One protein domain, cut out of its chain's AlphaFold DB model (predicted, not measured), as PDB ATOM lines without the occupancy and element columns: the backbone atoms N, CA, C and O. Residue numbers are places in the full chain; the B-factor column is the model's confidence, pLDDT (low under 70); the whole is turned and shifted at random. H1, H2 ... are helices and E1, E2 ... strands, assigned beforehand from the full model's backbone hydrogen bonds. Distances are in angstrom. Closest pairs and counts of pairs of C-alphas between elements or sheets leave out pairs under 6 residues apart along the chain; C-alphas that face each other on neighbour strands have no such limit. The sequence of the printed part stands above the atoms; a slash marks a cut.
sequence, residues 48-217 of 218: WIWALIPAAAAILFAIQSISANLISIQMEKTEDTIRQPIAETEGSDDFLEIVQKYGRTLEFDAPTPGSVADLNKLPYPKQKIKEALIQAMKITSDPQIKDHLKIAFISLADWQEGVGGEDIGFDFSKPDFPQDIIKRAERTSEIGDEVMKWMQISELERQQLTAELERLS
ATOM      1  N   TRP A  48     115.065 192.618 233.569       56.09
ATOM      2  CA  TRP A  48     113.673 193.129 233.482       56.09
ATOM      3  C   TRP A  48     113.004 193.858 234.674       56.09
ATOM      4  O   TRP A  48     112.177 194.742 234.457       56.09
ATOM      5  N   ILE A  49     113.325 193.545 235.926       55.09
ATOM      6  CA  ILE A  49     112.632 194.055 237.122       55.09
ATOM      7  C   ILE A  49     112.905 195.555 237.365       55.09
ATOM      8  O   ILE A  49     112.041 196.262 237.882       55.09
ATOM      9  N   TRP A  50     114.051 196.088 236.929       51.97
ATOM     10  CA  TRP A  50     114.391 197.510 237.115       51.97
ATOM     11  C   TRP A  50     113.833 198.452 236.030       51.97
ATOM     12  O   TRP A  50     113.895 199.668 236.204       51.97
ATOM     13  N   ALA A  51     113.235 197.938 234.946       50.75
ATOM     14  CA  ALA A  51     112.633 198.747 233.873       50.75
ATOM     15  C   ALA A  51     111.277 199.386 234.260       50.75
ATOM     16  O   ALA A  51     110.839 200.355 233.638       50.75
ATOM     17  N   LEU A  52     110.640 198.894 235.328       55.28
ATOM     18  CA  LEU A  52     109.368 199.399 235.857       55.28
ATOM     19  C   LEU A  52     109.499 200.766 236.547       55.28
ATOM     20  O   LEU A  52     108.573 201.571 236.499       55.28
ATOM     21  N   ILE A  53     110.657 201.065 237.138       53.97
ATOM     22  CA  ILE A  53     110.874 202.308 237.893       53.97
ATOM     23  C   ILE A  53     111.050 203.519 236.948       53.97
ATOM     24  O   ILE A  53     110.396 204.537 237.175       53.97
ATOM     25  N   PRO A  54     111.833 203.444 235.847       49.44
ATOM     26  CA  PRO A  54     111.868 204.499 234.835       49.44
ATOM     27  C   PRO A  54     110.556 204.638 234.056       49.44
ATOM     28  O   PRO A  54     110.208 205.755 233.688       49.44
ATOM     29  N   ALA A  55     109.815 203.548 233.823       51.88
ATOM     30  CA  ALA A  55     108.499 203.597 233.180       51.88
ATOM     31  C   ALA A  55     107.458 204.300 234.071       51.88
ATOM     32  O   ALA A  55     106.753 205.190 233.599       51.88
ATOM     33  N   ALA A  56     107.435 203.996 235.374       52.16
ATOM     34  CA  ALA A  56     106.633 204.726 236.354       52.16
ATOM     35  C   ALA A  56     107.051 206.206 236.431       52.16
ATOM     36  O   ALA A  56     106.201 207.091 236.390       52.16
ATOM     37  N   ALA A  57     108.356 206.504 236.429       51.31
ATOM     38  CA  ALA A  57     108.848 207.882 236.388       51.31
ATOM     39  C   ALA A  57     108.488 208.617 235.079       51.31
ATOM     40  O   ALA A  57     108.175 209.807 235.109       51.31
ATOM     41  N   ALA A  58     108.485 207.937 233.932       49.38
ATOM     42  CA  ALA A  58     108.064 208.505 232.652       49.38
ATOM     43  C   ALA A  58     106.555 208.808 232.626       49.38
ATOM     44  O   ALA A  58     106.160 209.857 232.118       49.38
ATOM     45  N   ILE A  59     105.726 207.958 233.245       52.50
ATOM     46  CA  ILE A  59     104.294 208.220 233.468       52.50
ATOM     47  C   ILE A  59     104.110 209.456 234.370       52.50
ATOM     48  O   ILE A  59     103.310 210.335 234.046       52.50
ATOM     49  N   LEU A  60     104.917 209.600 235.429       47.56
ATOM     50  CA  LEU A  60     104.902 210.780 236.309       47.56
ATOM     51  C   LEU A  60     105.263 212.081 235.574       47.56
ATOM     52  O   LEU A  60     104.609 213.111 235.767       47.56
ATOM     53  N   PHE A  61     106.269 212.054 234.694       50.28
ATOM     54  CA  PHE A  61     106.624 213.228 233.892       50.28
ATOM     55  C   PHE A  61     105.601 213.525 232.790       50.28
ATOM     56  O   PHE A  61     105.363 214.699 232.493       50.28
ATOM     57  N   ALA A  62     104.944 212.507 232.231       46.19
ATOM     58  CA  ALA A  62     103.864 212.696 231.268       46.19
ATOM     59  C   ALA A  62     102.648 213.389 231.914       46.19
ATOM     60  O   ALA A  62     102.159 214.374 231.367       46.19
ATOM     61  N   ILE A  63     102.222 212.966 233.112       50.16
ATOM     62  CA  ILE A  63     101.074 213.554 233.835       50.16
ATOM     63  C   ILE A  63     101.337 215.006 234.264       50.16
ATOM     64  O   ILE A  63     100.461 215.861 234.119       50.16
ATOM     65  N   GLN A  64     102.549 215.341 234.716       46.34
ATOM     66  CA  GLN A  64     102.884 216.741 235.009       46.34
ATOM     67  C   GLN A  64     102.984 217.603 233.737       46.34
ATOM     68  O   GLN A  64     102.558 218.761 233.754       46.34
ATOM     69  N   SER A  65     103.472 217.046 232.622       39.44
ATOM     70  CA  SER A  65     103.541 217.728 231.317       39.44
ATOM     71  C   SER A  65     102.154 218.029 230.724       39.44
ATOM     72  O   SER A  65     101.944 219.093 230.137       39.44
ATOM     73  N   ILE A  66     101.173 217.147 230.960       52.84
ATOM     74  CA  ILE A  66      99.769 217.316 230.545       52.84
ATOM     75  C   ILE A  66      99.178 218.633 231.075       52.84
ATOM     76  O   ILE A  66      98.474 219.327 230.345       52.84
ATOM     77  N   SER A  67      99.515 219.037 232.305       45.62
ATOM     78  CA  SER A  67      99.051 220.318 232.853       45.62
ATOM     79  C   SER A  67      99.585 221.525 232.069       45.62
ATOM     80  O   SER A  67      98.839 222.464 231.826       45.62
ATOM     81  N   ALA A  68     100.831 221.490 231.587       44.84
ATOM     82  CA  ALA A  68     101.441 222.606 230.863       44.84
ATOM     83  C   ALA A  68     100.911 222.746 229.424       44.84
ATOM     84  O   ALA A  68     100.641 223.867 228.991       44.84
ATOM     85  N   ASN A  69     100.696 221.630 228.714       48.97
ATOM     86  CA  ASN A  69     100.102 221.636 227.368       48.97
ATOM     87  C   ASN A  69      98.599 221.959 227.385       48.97
ATOM     88  O   ASN A  69      98.084 222.587 226.465       48.97
ATOM     89  N   LEU A  70      97.872 221.568 228.432       53.53
ATOM     90  CA  LEU A  70      96.464 221.945 228.566       53.53
ATOM     91  C   LEU A  70      96.303 223.398 229.012       53.53
ATOM     92  O   LEU A  70      95.355 224.050 228.585       53.53
ATOM     93  N   ILE A  71      97.246 223.936 229.793       53.91
ATOM     94  CA  ILE A  71      97.305 225.367 230.101       53.91
ATOM     95  C   ILE A  71      97.608 226.186 228.839       53.91
ATOM     96  O   ILE A  71      97.005 227.239 228.687       53.91
ATOM     97  N   SER A  72      98.453 225.731 227.905       44.38
ATOM     98  CA  SER A  72      98.667 226.459 226.641       44.38
ATOM     99  C   SER A  72      97.442 226.419 225.719       44.38
ATOM    100  O   SER A  72      97.080 227.458 225.176       44.38
ATOM    101  N   ILE A  73      96.744 225.281 225.619       57.06
ATOM    102  CA  ILE A  73      95.475 225.167 224.871       57.06
ATOM    103  C   ILE A  73      94.367 226.012 225.525       57.06
ATOM    104  O   ILE A  73      93.595 226.683 224.839       57.06
ATOM    105  N   GLN A  74      94.290 226.017 226.862       58.53
ATOM    106  CA  GLN A  74      93.401 226.914 227.603       58.53
ATOM    107  C   GLN A  74      93.789 228.370 227.364       58.53
ATOM    108  O   GLN A  74      92.902 229.177 227.135       58.53
ATOM    109  N   MET A  75      95.074 228.728 227.366       48.72
ATOM    110  CA  MET A  75      95.522 230.100 227.112       48.72
ATOM    111  C   MET A  75      95.191 230.560 225.688       48.72
ATOM    112  O   MET A  75      94.689 231.666 225.547       48.72
ATOM    113  N   GLU A  76      95.341 229.705 224.674       53.69
ATOM    114  CA  GLU A  76      94.931 229.991 223.289       53.69
ATOM    115  C   GLU A  76      93.410 230.213 223.179       53.69
ATOM    116  O   GLU A  76      92.950 231.203 222.615       53.69
ATOM    117  N   LYS A  77      92.602 229.351 223.812       54.41
ATOM    118  CA  LYS A  77      91.131 229.467 223.803       54.41
ATOM    119  C   LYS A  77      90.602 230.609 224.686       54.41
ATOM    120  O   LYS A  77      89.539 231.180 224.424       54.41
ATOM    121  N   THR A  78      91.336 230.947 225.744       50.19
ATOM    122  CA  THR A  78      91.011 232.047 226.661       50.19
ATOM    123  C   THR A  78      91.409 233.387 226.045       50.19
ATOM    124  O   THR A  78      90.692 234.358 226.250       50.19
ATOM    125  N   GLU A  79      92.456 233.456 225.216       52.97
ATOM    126  CA  GLU A  79      92.833 234.669 224.474       52.97
ATOM    127  C   GLU A  79      91.744 235.109 223.472       52.97
ATOM    128  O   GLU A  79      91.463 236.305 223.359       52.97
ATOM    129  N   ASP A  80      91.023 234.161 222.862       49.66
ATOM    130  CA  ASP A  80      89.837 234.448 222.036       49.66
ATOM    131  C   ASP A  80      88.591 234.831 222.860       49.66
ATOM    132  O   ASP A  80      87.778 235.657 222.434       49.66
ATOM    133  N   THR A  81      88.446 234.285 224.072       47.06
ATOM    134  CA  THR A  81      87.295 234.549 224.961       47.06
ATOM    135  C   THR A  81      87.442 235.860 225.755       47.06
ATOM    136  O   THR A  81      86.446 236.517 226.053       47.06
ATOM    137  N   ILE A  82      88.674 236.311 226.031       50.41
ATOM    138  CA  ILE A  82      88.994 237.572 226.739       50.41
ATOM    139  C   ILE A  82      88.499 238.823 225.977       50.41
ATOM    140  O   ILE A  82      88.390 239.902 226.559       50.41
ATOM    141  N   ARG A  83      88.119 238.706 224.694       47.81
ATOM    142  CA  ARG A  83      87.503 239.803 223.921       47.81
ATOM    143  C   ARG A  83      86.025 240.077 224.253       47.81
ATOM    144  O   ARG A  83      85.471 241.033 223.712       47.81
ATOM    145  N   GLN A  84      85.387 239.313 225.142       43.78
ATOM    146  CA  GLN A  84      84.043 239.610 225.658       43.78
ATOM    147  C   GLN A  84      84.034 239.753 227.191       43.78
ATOM    148  O   GLN A  84      84.797 239.070 227.875       43.78
ATOM    149  N   PRO A  85      83.193 240.646 227.757       41.47
ATOM    150  CA  PRO A  85      83.145 240.881 229.196       41.47
ATOM    151  C   PRO A  85      82.599 239.631 229.894       41.47
ATOM    152  O   PRO A  85      81.440 239.259 229.727       41.47
ATOM    153  N   ILE A  86      83.471 238.961 230.640       44.62
ATOM    154  CA  ILE A  86      83.203 237.676 231.282       44.62
ATOM    155  C   ILE A  86      82.261 237.880 232.471       44.62
ATOM    156  O   ILE A  86      82.611 238.548 233.444       44.62
ATOM    157  N   ALA A  87      81.074 237.278 232.383       40.78
ATOM    158  CA  ALA A  87      80.267 236.954 233.547       40.78
ATOM    159  C   ALA A  87      81.077 236.015 234.456       40.78
ATOM    160  O   ALA A  87      81.722 235.076 233.987       40.78
ATOM    161  N   GLU A  88      81.079 236.306 235.750       40.03
ATOM    162  CA  GLU A  88      81.774 235.533 236.771       40.03
ATOM    163  C   GLU A  88      81.173 234.126 236.869       40.03
ATOM    164  O   GLU A  88      80.080 233.939 237.399       40.03
ATOM    165  N   THR A  89      81.884 233.114 236.372       37.28
ATOM    166  CA  THR A  89      81.549 231.714 236.654       37.28
ATOM    167  C   THR A  89      82.221 231.314 237.965       37.28
ATOM    168  O   THR A  89      83.339 230.801 237.987       37.28
ATOM    169  N   GLU A  90      81.562 231.604 239.084       36.75
ATOM    170  CA  GLU A  90      81.899 231.008 240.377       36.75
ATOM    171  C   GLU A  90      81.397 229.553 240.438       36.75
ATOM    172  O   GLU A  90      80.265 229.258 240.060       36.75
ATOM    173  N   GLY A  91      82.232 228.637 240.938       43.66
ATOM    174  CA  GLY A  91      81.790 227.331 241.453       43.66
ATOM    175  C   GLY A  91      81.906 226.105 240.539       43.66
ATOM    176  O   GLY A  91      81.540 225.013 240.965       43.66
ATOM    177  N   SER A  92      82.434 226.226 239.319       48.69
ATOM    178  CA  SER A  92      82.775 225.055 238.499       48.69
ATOM    179  C   SER A  92      84.215 224.645 238.786       48.69
ATOM    180  O   SER A  92      85.123 225.314 238.299       48.69
ATOM    181  N   ASP A  93      84.441 223.562 239.541       62.19
ATOM    182  CA  ASP A  93      85.765 222.917 239.565       62.19
ATOM    183  C   ASP A  93      86.221 222.716 238.113       62.19
ATOM    184  O   ASP A  93      85.480 222.147 237.304       62.19
ATOM    185  N   ASP A  94      87.405 223.225 237.770       83.75
ATOM    186  CA  ASP A  94      87.962 223.060 236.431       83.75
ATOM    187  C   ASP A  94      88.112 221.557 236.159       83.75
ATOM    188  O   ASP A  94      88.626 220.810 236.998       83.75
ATOM    189  N   PHE A  95      87.667 221.085 234.993       83.31
ATOM    190  CA  PHE A  95      87.783 219.672 234.632       83.31
ATOM    191  C   PHE A  95      89.247 219.203 234.700       83.31
ATOM    192  O   PHE A  95      89.507 218.044 235.021       83.31
ATOM    193  N   LEU A  96      90.210 220.110 234.494       83.50
ATOM    194  CA  LEU A  96      91.635 219.841 234.691       83.50
ATOM    195  C   LEU A  96      91.980 219.494 236.141       83.50
ATOM    196  O   LEU A  96      92.738 218.554 236.378       83.50
ATOM    197  N   GLU A  97      91.416 220.210 237.114       87.00
ATOM    198  CA  GLU A  97      91.621 219.916 238.535       87.00
ATOM    199  C   GLU A  97      91.043 218.543 238.895       87.00
ATOM    200  O   GLU A  97      91.657 217.777 239.641       87.00
ATOM    201  N   ILE A  98      89.884 218.204 238.328       89.50
ATOM    202  CA  ILE A  98      89.230 216.911 238.539       89.50
ATOM    203  C   ILE A  98      90.091 215.775 237.986       89.50
ATOM    204  O   ILE A  98      90.372 214.817 238.710       89.50
ATOM    205  N   VAL A  99      90.562 215.900 236.741       87.25
ATOM    206  CA  VAL A  99      91.447 214.910 236.107       87.25
ATOM    207  C   VAL A  99      92.749 214.754 236.897       87.25
ATOM    208  O   VAL A  99      93.198 213.630 237.104       87.25
ATOM    209  N   GLN A 100      93.331 215.847 237.398       86.56
ATOM    210  CA  GLN A 100      94.559 215.794 238.198       86.56
ATOM    211  C   GLN A 100      94.361 215.102 239.551       86.56
ATOM    212  O   GLN A 100      95.158 214.234 239.911       86.56
ATOM    213  N   LYS A 101      93.310 215.450 240.309       89.56
ATOM    214  CA  LYS A 101      93.042 214.790 241.601       89.56
ATOM    215  C   LYS A 101      92.713 213.313 241.414       89.56
ATOM    216  O   LYS A 101      93.185 212.490 242.195       89.56
ATOM    217  N   TYR A 102      91.959 212.971 240.372       90.50
ATOM    218  CA  TYR A 102      91.682 211.575 240.056       90.50
ATOM    219  C   TYR A 102      92.944 210.820 239.624       90.50
ATOM    220  O   TYR A 102      93.201 209.741 240.142       90.50
ATOM    221  N   GLY A 103      93.790 211.410 238.775       87.50
ATOM    222  CA  GLY A 103      95.078 210.818 238.404       87.50
ATOM    223  C   GLY A 103      95.963 210.529 239.619       87.50
ATOM    224  O   GLY A 103      96.568 209.466 239.700       87.50
ATOM    225  N   ARG A 104      95.959 211.421 240.617       86.69
ATOM    226  CA  ARG A 104      96.640 211.189 241.897       86.69
ATOM    227  C   ARG A 104      96.015 210.051 242.709       86.69
ATOM    228  O   ARG A 104      96.735 209.303 243.352       86.69
ATOM    229  N   THR A 105      94.692 209.912 242.667       87.75
ATOM    230  CA  THR A 105      93.993 208.790 243.318       87.75
ATOM    231  C   THR A 105      94.398 207.471 242.668       87.75
ATOM    232  O   THR A 105      94.695 206.516 243.368       87.75
ATOM    233  N   LEU A 106      94.513 207.429 241.337       85.56
ATOM    234  CA  LEU A 106      95.005 206.245 240.631       85.56
ATOM    235  C   LEU A 106      96.475 205.908 240.948       85.56
ATOM    236  O   LEU A 106      96.880 204.759 240.827       85.56
ATOM    237  N   GLU A 107      97.281 206.895 241.336       80.38
ATOM    238  CA  GLU A 107      98.692 206.695 241.680       80.38
ATOM    239  C   GLU A 107      98.878 206.079 243.075       80.38
ATOM    240  O   GLU A 107      99.725 205.204 243.249       80.38
ATOM    241  N   PHE A 108      98.111 206.547 244.063       82.94
ATOM    242  CA  PHE A 108      98.344 206.209 245.474       82.94
ATOM    243  C   PHE A 108      97.278 205.307 246.088       82.94
ATOM    244  O   PHE A 108      97.591 204.547 247.000       82.94
ATOM    245  N   ASP A 109      96.049 205.391 245.589       83.06
ATOM    246  CA  ASP A 109      94.868 204.805 246.217       83.06
ATOM    247  C   ASP A 109      94.102 203.882 245.256       83.06
ATOM    248  O   ASP A 109      92.992 203.460 245.571       83.06
ATOM    249  N   ALA A 110      94.662 203.577 244.076       82.19
ATOM    250  CA  ALA A 110      94.025 202.678 243.122       82.19
ATOM    251  C   ALA A 110      93.779 201.295 243.743       82.19
ATOM    252  O   ALA A 110      94.658 200.774 244.439       82.19
ATOM    253  N   PRO A 111      92.644 200.654 243.414       80.94
ATOM    254  CA  PRO A 111      92.429 199.262 243.763       80.94
ATOM    255  C   PRO A 111      93.536 198.417 243.131       80.94
ATOM    256  O   PRO A 111      93.913 198.626 241.971       80.94
ATOM    257  N   THR A 112      94.051 197.437 243.872       78.38
ATOM    258  CA  THR A 112      94.998 196.461 243.321       78.38
ATOM    259  C   THR A 112      94.374 195.784 242.094       78.38
ATOM    260  O   THR A 112      93.191 195.438 242.144       78.38
ATOM    261  N   PRO A 113      95.128 195.538 241.003       72.06
ATOM    262  CA  PRO A 113      94.597 194.851 239.831       72.06
ATOM    263  C   PRO A 113      93.854 193.561 240.200       72.06
ATOM    264  O   PRO A 113      94.389 192.710 240.907       72.06
ATOM    265  N   GLY A 114      92.615 193.423 239.721       69.69
ATOM    266  CA  GLY A 114      91.736 192.310 240.097       69.69
ATOM    267  C   GLY A 114      90.962 192.521 241.404       69.69
ATOM    268  O   GLY A 114      90.417 191.554 241.940       69.69
ATOM    269  N   SER A 115      90.910 193.755 241.908       79.56
ATOM    270  CA  SER A 115      90.105 194.165 243.060       79.56
ATOM    271  C   SER A 115      89.194 195.333 242.717       79.56
ATOM    272  O   SER A 115      89.460 196.105 241.799       79.56
ATOM    273  N   VAL A 116      88.108 195.443 243.472       84.94
ATOM    274  CA  VAL A 116      87.107 196.498 243.354       84.94
ATOM    275  C   VAL A 116      87.085 197.282 244.661       84.94
ATOM    276  O   VAL A 116      87.071 196.682 245.735       84.94
ATOM    277  N   ALA A 117      87.073 198.607 244.572       89.25
ATOM    278  CA  ALA A 117      87.002 199.509 245.715       89.25
ATOM    279  C   ALA A 117      85.690 200.292 245.735       89.25
ATOM    280  O   ALA A 117      84.955 200.350 244.750       89.25
ATOM    281  N   ASP A 118      85.399 200.933 246.860       91.75
ATOM    282  CA  ASP A 118      84.169 201.700 247.024       91.75
ATOM    283  C   ASP A 118      84.247 203.113 246.425       91.75
ATOM    284  O   ASP A 118      85.273 203.790 246.529       91.75
ATOM    285  N   LEU A 119      83.136 203.599 245.859       91.44
ATOM    286  CA  LEU A 119      83.027 204.959 245.308       91.44
ATOM    287  C   LEU A 119      83.401 206.068 246.297       91.44
ATOM    288  O   LEU A 119      83.876 207.117 245.866       91.44
ATOM    289  N   ASN A 120      83.207 205.867 247.602       89.56
ATOM    290  CA  ASN A 120      83.510 206.878 248.617       89.56
ATOM    291  C   ASN A 120      85.009 207.195 248.738       89.56
ATOM    292  O   ASN A 120      85.375 208.204 249.340       89.56
ATOM    293  N   LYS A 121      85.877 206.351 248.171       88.38
ATOM    294  CA  LYS A 121      87.325 206.583 248.112       88.38
ATOM    295  C   LYS A 121      87.734 207.501 246.952       88.38
ATOM    296  O   LYS A 121      88.873 207.960 246.915       88.38
ATOM    297  N   LEU A 122      86.826 207.803 246.021       91.62
ATOM    298  CA  LEU A 122      87.098 208.731 244.925       91.62
ATOM    299  C   LEU A 122      87.095 210.194 245.403       91.62
ATOM    300  O   LEU A 122      86.281 210.581 246.243       91.62
ATOM    301  N   PRO A 123      87.931 211.065 244.806       90.94
ATOM    302  CA  PRO A 123      88.016 212.480 245.182       90.94
ATOM    303  C   PRO A 123      86.794 213.297 244.738       90.94
ATOM    304  O   PRO A 123      86.580 214.408 245.221       90.94
ATOM    305  N   TYR A 124      86.016 212.770 243.789       91.81
ATOM    306  CA  TYR A 124      84.808 213.373 243.237       91.81
ATOM    307  C   TYR A 124      83.810 212.276 242.847       91.81
ATOM    308  O   TYR A 124      84.217 211.132 242.637       91.81
ATOM    309  N   PRO A 125      82.520 212.611 242.657       94.00
ATOM    310  CA  PRO A 125      81.551 211.662 242.126       94.00
ATOM    311  C   PRO A 125      82.008 211.085 240.783       94.00
ATOM    312  O   PRO A 125      82.446 211.831 239.900       94.00
ATOM    313  N   LYS A 126      81.836 209.771 240.602       92.94
ATOM    314  CA  LYS A 126      82.252 209.020 239.405       92.94
ATOM    315  C   LYS A 126      81.842 209.700 238.099       92.94
ATOM    316  O   LYS A 126      82.661 209.891 237.206       92.94
ATOM    317  N   GLN A 127      80.587 210.140 238.024       92.69
ATOM    318  CA  GLN A 127      80.038 210.823 236.853       92.69
ATOM    319  C   GLN A 127      80.777 212.135 236.531       92.69
ATOM    320  O   GLN A 127      81.060 212.412 235.368       92.69
ATOM    321  N   LYS A 128      81.168 212.906 237.554       92.62
ATOM    322  CA  LYS A 128      81.911 214.165 237.392       92.62
ATOM    323  C   LYS A 128      83.320 213.912 236.842       92.62
ATOM    324  O   LYS A 128      83.787 214.634 235.966       92.62
ATOM    325  N   ILE A 129      83.981 212.856 237.323       92.38
ATOM    326  CA  ILE A 129      85.296 212.420 236.825       92.38
ATOM    327  C   ILE A 129      85.184 211.964 235.367       92.38
ATOM    328  O   ILE A 129      85.991 212.365 234.529       92.38
ATOM    329  N   LYS A 130      84.144 211.185 235.051       93.94
ATOM    330  CA  LYS A 130      83.857 210.697 233.700       93.94
ATOM    331  C   LYS A 130      83.746 211.844 232.690       93.94
ATOM    332  O   LYS A 130      84.411 211.843 231.655       93.94
ATOM    333  N   GLU A 131      82.949 212.857 233.019       92.31
ATOM    334  CA  GLU A 131      82.765 214.049 232.188       92.31
ATOM    335  C   GLU A 131      84.060 214.847 232.020       92.31
ATOM    336  O   GLU A 131      84.363 215.307 230.916       92.31
ATOM    337  N   ALA A 132      84.846 214.978 233.089       88.94
ATOM    338  CA  ALA A 132      86.117 215.686 233.051       88.94
ATOM    339  C   ALA A 132      87.151 214.988 232.149       88.94
ATOM    340  O   ALA A 132      87.827 215.646 231.355       88.94
ATOM    341  N   LEU A 133      87.223 213.654 232.201       89.88
ATOM    342  CA  LEU A 133      88.084 212.851 231.330       89.88
ATOM    343  C   LEU A 133      87.659 212.946 229.858       89.88
ATOM    344  O   LEU A 133      88.513 213.128 228.992       89.88
ATOM    345  N   ILE A 134      86.353 212.900 229.560       92.25
ATOM    346  CA  ILE A 134      85.833 213.100 228.193       92.25
ATOM    347  C   ILE A 134      86.224 214.479 227.657       92.25
ATOM    348  O   ILE A 134      86.651 214.597 226.508       92.25
ATOM    349  N   GLN A 135      86.091 215.526 228.472       86.44
ATOM    350  CA  GLN A 135      86.500 216.874 228.079       86.44
ATOM    351  C   GLN A 135      88.004 216.941 227.795       86.44
ATOM    352  O   GLN A 135      88.389 217.440 226.737       86.44
ATOM    353  N   ALA A 136      88.835 216.363 228.667       85.00
ATOM    354  CA  ALA A 136      90.277 216.284 228.461       85.00
ATOM    355  C   ALA A 136      90.646 215.522 227.173       85.00
ATOM    356  O   ALA A 136      91.484 215.991 226.404       85.00
ATOM    357  N   MET A 137      89.984 214.401 226.871       88.38
ATOM    358  CA  MET A 137      90.222 213.632 225.640       88.38
ATOM    359  C   MET A 137      89.816 214.389 224.368       88.38
ATOM    360  O   MET A 137      90.478 214.252 223.339       88.38
ATOM    361  N   LYS A 138      88.751 215.197 224.421       87.50
ATOM    362  CA  LYS A 138      88.278 215.986 223.269       87.50
ATOM    363  C   LYS A 138      89.222 217.123 222.890       87.50
ATOM    364  O   LYS A 138      89.327 217.446 221.711       87.50
ATOM    365  N   ILE A 139      89.874 217.738 223.873       83.69
ATOM    366  CA  ILE A 139      90.788 218.868 223.641       83.69
ATOM    367  C   ILE A 139      92.237 218.427 223.424       83.69
ATOM    368  O   ILE A 139      93.034 219.183 222.880       83.69
ATOM    369  N   THR A 140      92.588 217.211 223.842       82.12
ATOM    370  CA  THR A 140      93.940 216.677 223.688       82.12
ATOM    371  C   THR A 140      94.159 216.171 222.263       82.12
ATOM    372  O   THR A 140      93.476 215.256 221.796       82.12
ATOM    373  N   SER A 141      95.161 216.731 221.583       79.19
ATOM    374  CA  SER A 141      95.600 216.276 220.255       79.19
ATOM    375  C   SER A 141      96.677 215.187 220.306       79.19
ATOM    376  O   SER A 141      96.859 214.481 219.319       79.19
ATOM    377  N   ASP A 142      97.375 215.042 221.435       81.62
ATOM    378  CA  ASP A 142      98.413 214.028 221.639       81.62
ATOM    379  C   ASP A 142      97.792 212.620 221.793       81.62
ATOM    380  O   ASP A 142      97.031 212.391 222.744       81.62
ATOM    381  N   PRO A 143      98.105 211.669 220.892       82.69
ATOM    382  CA  PRO A 143      97.583 210.308 220.961       82.69
ATOM    383  C   PRO A 143      97.964 209.561 222.243       82.69
ATOM    384  O   PRO A 143      97.119 208.873 222.805       82.69
ATOM    385  N   GLN A 144      99.190 209.729 222.753       83.38
ATOM    386  CA  GLN A 144      99.647 209.009 223.950       83.38
ATOM    387  C   GLN A 144      98.916 209.494 225.203       83.38
ATOM    388  O   GLN A 144      98.490 208.696 226.037       83.38
ATOM    389  N   ILE A 145      98.724 210.811 225.323       79.50
ATOM    390  CA  ILE A 145      97.938 211.387 226.421       79.50
ATOM    391  C   ILE A 145      96.490 210.905 226.327       79.50
ATOM    392  O   ILE A 145      95.893 210.549 227.343       79.50
ATOM    393  N   LYS A 146      95.924 210.861 225.117       84.81
ATOM    394  CA  LYS A 146      94.566 210.359 224.909       84.81
ATOM    395  C   LYS A 146      94.440 208.899 225.347       84.81
ATOM    396  O   LYS A 146      93.499 208.591 226.070       84.81
ATOM    397  N   ASP A 147      95.397 208.042 225.008       85.75
ATOM    398  CA  ASP A 147      95.399 206.639 225.438       85.75
ATOM    399  C   ASP A 147      95.476 206.501 226.965       85.75
ATOM    400  O   ASP A 147      94.709 205.742 227.555       85.75
ATOM    401  N   HIS A 148      96.314 207.295 227.637       86.19
ATOM    402  CA  HIS A 148      96.352 207.316 229.103       86.19
ATOM    403  C   HIS A 148      95.018 207.764 229.720       86.19
ATOM    404  O   HIS A 148      94.576 207.195 230.718       86.19
ATOM    405  N   LEU A 149      94.350 208.754 229.122       86.44
ATOM    406  CA  LEU A 149      93.032 209.205 229.576       86.44
ATOM    407  C   LEU A 149      91.949 208.139 229.358       86.44
ATOM    408  O   LEU A 149      91.073 208.004 230.211       86.44
ATOM    409  N   LYS A 150      92.021 207.352 228.275       88.19
ATOM    410  CA  LYS A 150      91.130 206.198 228.061       88.19
ATOM    411  C   LYS A 150      91.339 205.132 229.122       88.19
ATOM    412  O   LYS A 150      90.362 204.638 229.673       88.19
ATOM    413  N   ILE A 151      92.593 204.807 229.437       88.19
ATOM    414  CA  ILE A 151      92.911 203.847 230.500       88.19
ATOM    415  C   ILE A 151      92.318 204.342 231.823       88.19
ATOM    416  O   ILE A 151      91.553 203.618 232.449       88.19
ATOM    417  N   ALA A 152      92.568 205.602 232.194       89.00
ATOM    418  CA  ALA A 152      92.018 206.193 233.415       89.00
ATOM    419  C   ALA A 152      90.476 206.193 233.445       89.00
ATOM    420  O   ALA A 152      89.877 205.979 234.502       89.00
ATOM    421  N   PHE A 153      89.835 206.420 232.294       91.38
ATOM    422  CA  PHE A 153      88.382 206.355 232.134       91.38
ATOM    423  C   PHE A 153      87.852 204.941 232.363       91.38
ATOM    424  O   PHE A 153      86.903 204.761 233.117       91.38
ATOM    425  N   ILE A 154      88.485 203.940 231.759       90.62
ATOM    426  CA  ILE A 154      88.111 202.530 231.890       90.62
ATOM    427  C   ILE A 154      88.318 202.042 233.333       90.62
ATOM    428  O   ILE A 154      87.463 201.332 233.859       90.62
ATOM    429  N   SER A 155      89.381 202.492 234.009       88.88
ATOM    430  CA  SER A 155      89.650 202.193 235.426       88.88
ATOM    431  C   SER A 155      88.572 202.703 236.389       88.88
ATOM    432  O   SER A 155      88.549 202.290 237.545       88.88
ATOM    433  N   LEU A 156      87.634 203.554 235.947       91.56
ATOM    434  CA  LEU A 156      86.474 203.904 236.773       91.56
ATOM    435  C   LEU A 156      85.612 202.677 237.100       91.56
ATOM    436  O   LEU A 156      84.960 202.669 238.141       91.56
ATOM    437  N   ALA A 157      85.616 201.639 236.261       90.81
ATOM    438  CA  ALA A 157      84.877 200.398 236.503       90.81
ATOM    439  C   ALA A 157      85.299 199.669 237.790       90.81
ATOM    440  O   ALA A 157      84.506 198.930 238.369       90.81
ATOM    441  N   ASP A 158      86.514 199.907 238.278       88.81
ATOM    442  CA  ASP A 158      87.021 199.262 239.491       88.81
ATOM    443  C   ASP A 158      86.520 199.943 240.776       88.81
ATOM    444  O   ASP A 158      86.751 199.446 241.875       88.81
ATOM    445  N   TRP A 159      85.774 201.045 240.650       92.81
ATOM    446  CA  TRP A 159      85.138 201.745 241.763       92.81
ATOM    447  C   TRP A 159      83.623 201.517 241.738       92.81
ATOM    448  O   TRP A 159      82.941 201.984 240.823       92.81
ATOM    449  N   GLN A 160      83.081 200.826 242.738       90.62
ATOM    450  CA  GLN A 160      81.675 200.412 242.799       90.62
ATOM    451  C   GLN A 160      80.972 200.919 244.060       90.62
ATOM    452  O   GLN A 160      81.592 201.185 245.085       90.62
ATOM    453  N   GLU A 161      79.660 201.126 243.974       91.19
ATOM    454  CA  GLU A 161      78.868 201.629 245.100       91.19
ATOM    455  C   GLU A 161      78.571 200.504 246.096       91.19
ATOM    456  O   GLU A 161      78.016 199.478 245.711       91.19
ATOM    457  N   GLY A 162      78.873 200.707 247.381       83.75
ATOM    458  CA  GLY A 162      78.483 199.768 248.435       83.75
ATOM    459  C   GLY A 162      79.415 198.565 248.582       83.75
ATOM    460  O   GLY A 162      79.000 197.544 249.129       83.75
ATOM    461  N   VAL A 163      80.662 198.687 248.120       84.31
ATOM    462  CA  VAL A 163      81.742 197.714 248.361       84.31
ATOM    463  C   VAL A 163      82.222 197.805 249.811       84.31
ATOM    464  O   VAL A 163      82.558 196.795 250.423       84.31
ATOM    465  N   GLY A 164      82.189 199.007 250.397       80.38
ATOM    466  CA  GLY A 164      82.568 199.248 251.788       80.38
ATOM    467  C   GLY A 164      84.005 199.743 251.980       80.38
ATOM    468  O   GLY A 164      84.605 200.373 251.117       80.38
ATOM    469  N   GLY A 165      84.552 199.549 253.182       77.12
ATOM    470  CA  GLY A 165      85.845 200.138 253.558       77.12
ATOM    471  C   GLY A 165      87.064 199.436 252.950       77.12
ATOM    472  O   GLY A 165      88.090 200.078 252.714       77.12
ATOM    473  N   GLU A 166      86.959 198.138 252.679       80.19
ATOM    474  CA  GLU A 166      88.051 197.307 252.167       80.19
ATOM    475  C   GLU A 166      87.823 196.959 250.698       80.19
ATOM    476  O   GLU A 166      86.688 196.802 250.257       80.19
ATOM    477  N   ASP A 167      88.913 196.853 249.940       83.19
ATOM    478  CA  ASP A 167      88.832 196.462 248.537       83.19
ATOM    479  C   ASP A 167      88.582 194.956 248.445       83.19
ATOM    480  O   ASP A 167      89.238 194.157 249.122       83.19
ATOM    481  N   ILE A 168      87.640 194.565 247.592       78.25
ATOM    482  CA  ILE A 168      87.243 193.171 247.407       78.25
ATOM    483  C   ILE A 168      87.922 192.637 246.147       78.25
ATOM    484  O   ILE A 168      87.646 193.103 245.043       78.25
ATOM    485  N   GLY A 169      88.805 191.646 246.296       73.81
ATOM    486  CA  GLY A 169      89.491 191.017 245.168       73.81
ATOM    487  C   GLY A 169      90.684 190.150 245.546       73.81
ATOM    488  O   GLY A 169      90.909 189.825 246.716       73.81
ATOM    489  N   PHE A 170      91.447 189.758 244.526       66.31
ATOM    490  CA  PHE A 170      92.647 188.941 244.692       66.31
ATOM    491  C   PHE A 170      93.892 189.825 244.779       66.31
ATOM    492  O   PHE A 170      94.496 190.188 243.775       66.31
ATOM    493  N   ASP A 171      94.304 190.144 246.001       61.72
ATOM    494  CA  ASP A 171      95.561 190.847 246.249       61.72
ATOM    495  C   ASP A 171      96.735 189.854 246.306       61.72
ATOM    496  O   ASP A 171      97.068 189.306 247.359       61.72
ATOM    497  N   PHE A 172      97.370 189.618 245.155       55.06
ATOM    498  CA  PHE A 172      98.541 188.738 245.031       55.06
ATOM    499  C   PHE A 172      99.810 189.299 245.694       55.06
ATOM    500  O   PHE A 172     100.831 188.611 245.740       55.06
ATOM    501  N   SER A 173      99.769 190.538 246.195       56.34
ATOM    502  CA  SER A 173     100.920 191.199 246.818       56.34
ATOM    503  C   SER A 173     101.017 190.924 248.324       56.34
ATOM    504  O   SER A 173     102.032 191.249 248.944       56.34
ATOM    505  N   LYS A 174      99.997 190.295 248.926       55.97
ATOM    506  CA  LYS A 174     100.005 189.893 250.340       55.97
ATOM    507  C   LYS A 174     100.601 188.485 250.521       55.97
ATOM    508  O   LYS A 174     100.169 187.546 249.854       55.97
ATOM    509  N   PRO A 175     101.561 188.296 251.450       49.56
ATOM    510  CA  PRO A 175     102.314 187.045 251.610       49.56
ATOM    511  C   PRO A 175     101.515 185.841 252.147       49.56
ATOM    512  O   PRO A 175     102.050 184.735 252.181       49.56
ATOM    513  N   ASP A 176     100.237 185.999 252.500       53.12
ATOM    514  CA  ASP A 176      99.379 184.897 252.974       53.12
ATOM    515  C   ASP A 176      98.852 183.983 251.842       53.12
ATOM    516  O   ASP A 176      98.099 183.032 252.077       53.12
ATOM    517  N   PHE A 177      99.274 184.232 250.600       50.75
ATOM    518  CA  PHE A 177      98.704 183.626 249.398       50.75
ATOM    519  C   PHE A 177      98.836 182.089 249.236       50.75
ATOM    520  O   PHE A 177      98.004 181.524 248.528       50.75
ATOM    521  N   PRO A 178      99.768 181.340 249.869       48.50
ATOM    522  CA  PRO A 178      99.794 179.875 249.703       48.50
ATOM    523  C   PRO A 178      99.027 179.065 250.763       48.50
ATOM    524  O   PRO A 178      98.748 177.892 250.527       48.50
ATOM    525  N   GLN A 179      98.712 179.628 251.936       48.31
ATOM    526  CA  GLN A 179      98.139 178.858 253.062       48.31
ATOM    527  C   GLN A 179      96.621 179.020 253.212       48.31
ATOM    528  O   GLN A 179      95.964 178.184 253.836       48.31
ATOM    529  N   ASP A 180      96.050 180.061 252.607       50.53
ATOM    530  CA  ASP A 180      94.651 180.430 252.817       50.53
ATOM    531  C   ASP A 180      93.698 179.859 251.755       50.53
ATOM    532  O   ASP A 180      92.494 179.852 251.970       50.53
ATOM    533  N   ILE A 181      94.192 179.317 250.635       48.41
ATOM    534  CA  ILE A 181      93.323 178.858 249.535       48.41
ATOM    535  C   ILE A 181      92.584 177.561 249.904       48.41
ATOM    536  O   ILE A 181      91.384 177.467 249.676       48.41
ATOM    537  N   ILE A 182      93.248 176.590 250.544       47.84
ATOM    538  CA  ILE A 182      92.618 175.312 250.939       47.84
ATOM    539  C   ILE A 182      91.757 175.463 252.206       47.84
ATOM    540  O   ILE A 182      90.707 174.841 252.306       47.84
ATOM    541  N   LYS A 183      92.126 176.352 253.138       51.47
ATOM    542  CA  LYS A 183      91.281 176.678 254.304       51.47
ATOM    543  C   LYS A 183      90.106 177.599 253.957       51.47
ATOM    544  O   LYS A 183      89.060 177.504 254.594       51.47
ATOM    545  N   ARG A 184      90.232 178.466 252.941       47.22
ATOM    546  CA  ARG A 184      89.093 179.207 252.369       47.22
ATOM    547  C   ARG A 184      88.242 178.343 251.454       47.22
ATOM    548  O   ARG A 184      87.061 178.652 251.380       47.22
ATOM    549  N   ALA A 185      88.777 177.273 250.848       48.56
ATOM    550  CA  ALA A 185      88.046 176.255 250.070       48.56
ATOM    551  C   ALA A 185      87.008 175.448 250.897       48.56
ATOM    552  O   ALA A 185      86.158 174.768 250.328       48.56
ATOM    553  N   GLU A 186      87.009 175.590 252.227       50.12
ATOM    554  CA  GLU A 186      85.952 175.076 253.115       50.12
ATOM    555  C   GLU A 186      84.960 176.167 253.580       50.12
ATOM    556  O   GLU A 186      83.923 175.860 254.162       50.12
ATOM    557  N   ARG A 187      85.238 177.449 253.292       50.06
ATOM    558  CA  ARG A 187      84.426 178.636 253.648       50.06
ATOM    559  C   ARG A 187      83.754 179.305 252.418       50.06
ATOM    560  O   ARG A 187      83.389 180.474 252.470       50.06
ATOM    561  N   THR A 188      83.650 178.593 251.291       50.81
ATOM    562  CA  THR A 188      83.822 179.129 249.908       50.81
ATOM    563  C   THR A 188      82.586 179.287 249.037       50.81
ATOM    564  O   THR A 188      82.756 179.492 247.839       50.81
ATOM    565  N   SER A 189      81.363 179.221 249.558       53.72
ATOM    566  CA  SER A 189      80.251 179.721 248.735       53.72
ATOM    567  C   SER A 189      80.211 181.241 248.839       53.72
ATOM    568  O   SER A 189      80.535 181.934 247.892       53.72
ATOM    569  N   GLU A 190      79.993 181.779 250.038       58.34
ATOM    570  CA  GLU A 190      79.641 183.194 250.221       58.34
ATOM    571  C   GLU A 190      80.753 184.183 249.826       58.34
ATOM    572  O   GLU A 190      80.488 185.135 249.098       58.34
ATOM    573  N   ILE A 191      82.011 183.943 250.227       61.22
ATOM    574  CA  ILE A 191      83.140 184.826 249.859       61.22
ATOM    575  C   ILE A 191      83.451 184.721 248.358       61.22
ATOM    576  O   ILE A 191      83.783 185.716 247.717       61.22
ATOM    577  N   GLY A 192      83.348 183.514 247.789       64.31
ATOM    578  CA  GLY A 192      83.535 183.300 246.354       64.31
ATOM    579  C   GLY A 192      82.446 183.998 245.545       64.31
ATOM    580  O   GLY A 192      82.752 184.705 244.588       64.31
ATOM    581  N   ASP A 193      81.195 183.867 245.979       72.06
ATOM    582  CA  ASP A 193      80.020 184.471 245.356       72.06
ATOM    583  C   ASP A 193      80.078 186.007 245.419       72.06
ATOM    584  O   ASP A 193      79.763 186.675 244.434       72.06
ATOM    585  N   GLU A 194      80.541 186.585 246.533       75.44
ATOM    586  CA  GLU A 194      80.703 188.036 246.688       75.44
ATOM    587  C   GLU A 194      81.820 188.608 245.802       75.44
ATOM    588  O   GLU A 194      81.600 189.595 245.094       75.44
ATOM    589  N   VAL A 195      82.993 187.965 245.774       76.25
ATOM    590  CA  VAL A 195      84.097 188.369 244.888       76.25
ATOM    591  C   VAL A 195      83.669 188.252 243.425       76.25
ATOM    592  O   VAL A 195      83.837 189.196 242.653       76.25
ATOM    593  N   MET A 196      83.052 187.131 243.041       77.00
ATOM    594  CA  MET A 196      82.572 186.915 241.675       77.00
ATOM    595  C   MET A 196      81.499 187.929 241.278       77.00
ATOM    596  O   MET A 196      81.534 188.432 240.156       77.00
ATOM    597  N   LYS A 197      80.582 188.277 242.188       86.50
ATOM    598  CA  LYS A 197      79.572 189.316 241.964       86.50
ATOM    599  C   LYS A 197      80.227 190.658 241.633       86.50
ATOM    600  O   LYS A 197      79.888 191.255 240.614       86.50
ATOM    601  N   TRP A 198      81.157 191.137 242.460       85.50
ATOM    602  CA  TRP A 198      81.798 192.437 242.231       85.50
ATOM    603  C   TRP A 198      82.697 192.444 240.998       85.50
ATOM    604  O   TRP A 198      82.670 193.412 240.238       85.50
ATOM    605  N   MET A 199      83.412 191.348 240.732       81.12
ATOM    606  CA  MET A 199      84.184 191.190 239.498       81.12
ATOM    607  C   MET A 199      83.288 191.238 238.257       81.12
ATOM    608  O   MET A 199      83.638 191.902 237.287       81.12
ATOM    609  N   GLN A 200      82.126 190.580 238.281       84.44
ATOM    610  CA  GLN A 200      81.167 190.626 237.174       84.44
ATOM    611  C   GLN A 200      80.588 192.029 236.971       84.44
ATOM    612  O   GLN A 200      80.467 192.472 235.831       84.44
ATOM    613  N   ILE A 201      80.244 192.733 238.055       88.94
ATOM    614  CA  ILE A 201      79.726 194.107 237.988       88.94
ATOM    615  C   ILE A 201      80.788 195.053 237.409       88.94
ATOM    616  O   ILE A 201      80.492 195.771 236.453       88.94
ATOM    617  N   SER A 202      82.020 195.011 237.929       87.50
ATOM    618  CA  SER A 202      83.139 195.806 237.403       87.50
ATOM    619  C   SER A 202      83.411 195.474 235.934       87.50
ATOM    620  O   SER A 202      83.506 196.377 235.110       87.50
ATOM    621  N   GLU A 203      83.464 194.193 235.559       85.62
ATOM    622  CA  GLU A 203      83.691 193.779 234.170       85.62
ATOM    623  C   GLU A 203      82.618 194.315 233.220       85.62
ATOM    624  O   GLU A 203      82.935 194.860 232.160       85.62
ATOM    625  N   LEU A 204      81.346 194.193 233.607       90.50
ATOM    626  CA  LEU A 204      80.232 194.682 232.808       90.50
ATOM    627  C   LEU A 204      80.322 196.198 232.618       90.50
ATOM    628  O   LEU A 204      80.155 196.692 231.502       90.50
ATOM    629  N   GLU A 205      80.610 196.943 233.687       90.12
ATOM    630  CA  GLU A 205      80.784 198.387 233.582       90.12
ATOM    631  C   GLU A 205      82.002 198.744 232.723       90.12
ATOM    632  O   GLU A 205      81.932 199.655 231.902       90.12
ATOM    633  N   ARG A 206      83.097 197.990 232.817       88.75
ATOM    634  CA  ARG A 206      84.291 198.212 231.995       88.75
ATOM    635  C   ARG A 206      83.987 198.081 230.507       88.75
ATOM    636  O   ARG A 206      84.421 198.915 229.706       88.75
ATOM    637  N   GLN A 207      83.200 197.073 230.138       89.44
ATOM    638  CA  GLN A 207      82.726 196.882 228.766       89.44
ATOM    639  C   GLN A 207      81.809 198.028 228.325       89.44
ATOM    640  O   GLN A 207      81.951 198.526 227.208       89.44
ATOM    641  N   GLN A 208      80.918 198.500 229.203       93.25
ATOM    642  CA  GLN A 208      80.060 199.655 228.922       93.25
ATOM    643  C   GLN A 208      80.869 200.938 228.703       93.25
ATOM    644  O   GLN A 208      80.612 201.656 227.739       93.25
ATOM    645  N   LEU A 209      81.865 201.211 229.548       90.62
ATOM    646  CA  LEU A 209      82.747 202.372 229.422       90.62
ATOM    647  C   LEU A 209      83.596 202.296 228.148       90.62
ATOM    648  O   LEU A 209      83.770 203.300 227.462       90.62
ATOM    649  N   THR A 210      84.067 201.104 227.784       89.44
ATOM    650  CA  THR A 210      84.794 200.886 226.524       89.44
ATOM    651  C   THR A 210      83.894 201.168 225.319       89.44
ATOM    652  O   THR A 210      84.267 201.945 224.442       89.44
ATOM    653  N   ALA A 211      82.669 200.634 225.310       91.69
ATOM    654  CA  ALA A 211      81.689 200.913 224.261       91.69
ATOM    655  C   ALA A 211      81.278 202.400 224.214       91.69
ATOM    656  O   ALA A 211      80.998 202.941 223.142       91.69
ATOM    657  N   GLU A 212      81.246 203.087 225.362       92.44
ATOM    658  CA  GLU A 212      80.997 204.531 225.442       92.44
ATOM    659  C   GLU A 212      82.110 205.325 224.742       92.44
ATOM    660  O   GLU A 212      81.805 206.221 223.952       92.44
ATOM    661  N   LEU A 213      83.382 204.967 224.955       89.56
ATOM    662  CA  LEU A 213      84.517 205.582 224.254       89.56
ATOM    663  C   LEU A 213      84.431 205.373 222.736       89.56
ATOM    664  O   LEU A 213      84.546 206.340 221.978       89.56
ATOM    665  N   GLU A 214      84.139 204.148 222.291       89.88
ATOM    666  CA  GLU A 214      83.965 203.828 220.868       89.88
ATOM    667  C   GLU A 214      82.828 204.643 220.235       89.88
ATOM    668  O   GLU A 214      82.996 205.242 219.168       89.88
ATOM    669  N   ARG A 215      81.680 204.745 220.919       91.38
ATOM    670  CA  ARG A 215      80.531 205.539 220.459       91.38
ATOM    671  C   ARG A 215      80.863 207.025 220.344       91.38
ATOM    672  O   ARG A 215      80.339 207.704 219.460       91.38
ATOM    673  N   LEU A 216      81.708 207.537 221.235       86.62
ATOM    674  CA  LEU A 216      82.185 208.918 221.205       86.62
ATOM    675  C   LEU A 216      83.313 209.141 220.185       86.62
ATOM    676  O   LEU A 216      83.739 210.284 220.016       86.62
ATOM    677  N   SER A 217      83.755 208.086 219.486       84.56
ATOM    678  CA  SER A 217      84.909 208.108 218.577       84.56
ATOM    679  C   SER A 217      86.177 208.634 219.259       84.56
ATOM    680  O   SER A 217      86.961 209.358 218.640       84.56
TER     681      SER A 217
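AT A GLANCE: This is residues 48 to 217 of the 218 residues of an uncharacterized protein of Sneathiella sp (UniProt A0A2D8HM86). A helical hairpin, H3 and H4, makes the core of this loose model, with H2 packing steeply on H3 and part of the long helix H6 packing on H4. The long helix H1 runs past this core, its two ends sticking out as residues 48 to 55 and 75 to 81, while at the far end of the domain a loop with the short H5 reaches out. The 170 printed residues hold six named helices and one named strand, in the order H1, H2, E1, H3, H4, H5, H6, and the class is mostly helix. The outline is elongated, spanning 71 by 38 by 29 A, and the whole is loose, with a radius of gyration of the C-alphas of 19.6 A.

IN THESE COORDINATES: Find C-alpha 48 at (113.673, 193.129, 233.482); from there H1 runs through residues 48 to 81, 49.8 A. Next come H2, residues 95 to 108, 20.3 A, and the strand E1, residues 115 to 118, 10.4 A. Look for C-alpha 126 at (82.252, 209.020, 239.405), where H3 begins; it runs to residue 139, 20.5 A. H4 covers residues 143 to 158, 24.0 A, and H5 residues 180 to 184, 5.7 A. H6, residues 190 to 215, spans 37.2 A and ends at C-alpha 215, (80.531, 205.539, 220.459).

HOW THE PARTS SIT: Start at H1: it is close to H2 but not clearly touching, the closest C-alphas, of Ser 67 and Leu 96, being 7.7 A apart. H2 touches H3 at a steep tilt of 66 degrees, opposite ways; the closest C-alphas, of Phe 95 and Ala 132, are 4.6 A apart. E1 pairs with no named strand, but its residues 115 to 116 pair antiparallel with residues 168 to 169, and 117 to 118 pair parallel with 159 to 160. H3 and H4 form a helical hairpin at a shallow tilt of 11 degrees, closest at C-alphas Met 137 and Lys 146, 5.5 A. H6 touches H4 with residues 202 to 213 alone, at a shallow tilt of 34 degrees, only just short of steep; the closest C-alphas, of Ala 157 and Ser 202, are 5.0 A apart. H5 touches no helix. Every O i to N i+4 pair is within hydrogen-bond range in H2, H3, H5 and H6; H1 has 24 of 30 and H4 9 of 12.

THE WHOLE: The C-alphas farthest apart, of Arg 83 and Glu 186, lie 71.0 A from each other. The printed part has no cut. The links from H1 to H2 and from H4 to H5 are long. The model's pLDDT is under 70 at residues 48 to 93, residue 114 and residues 170 to 192.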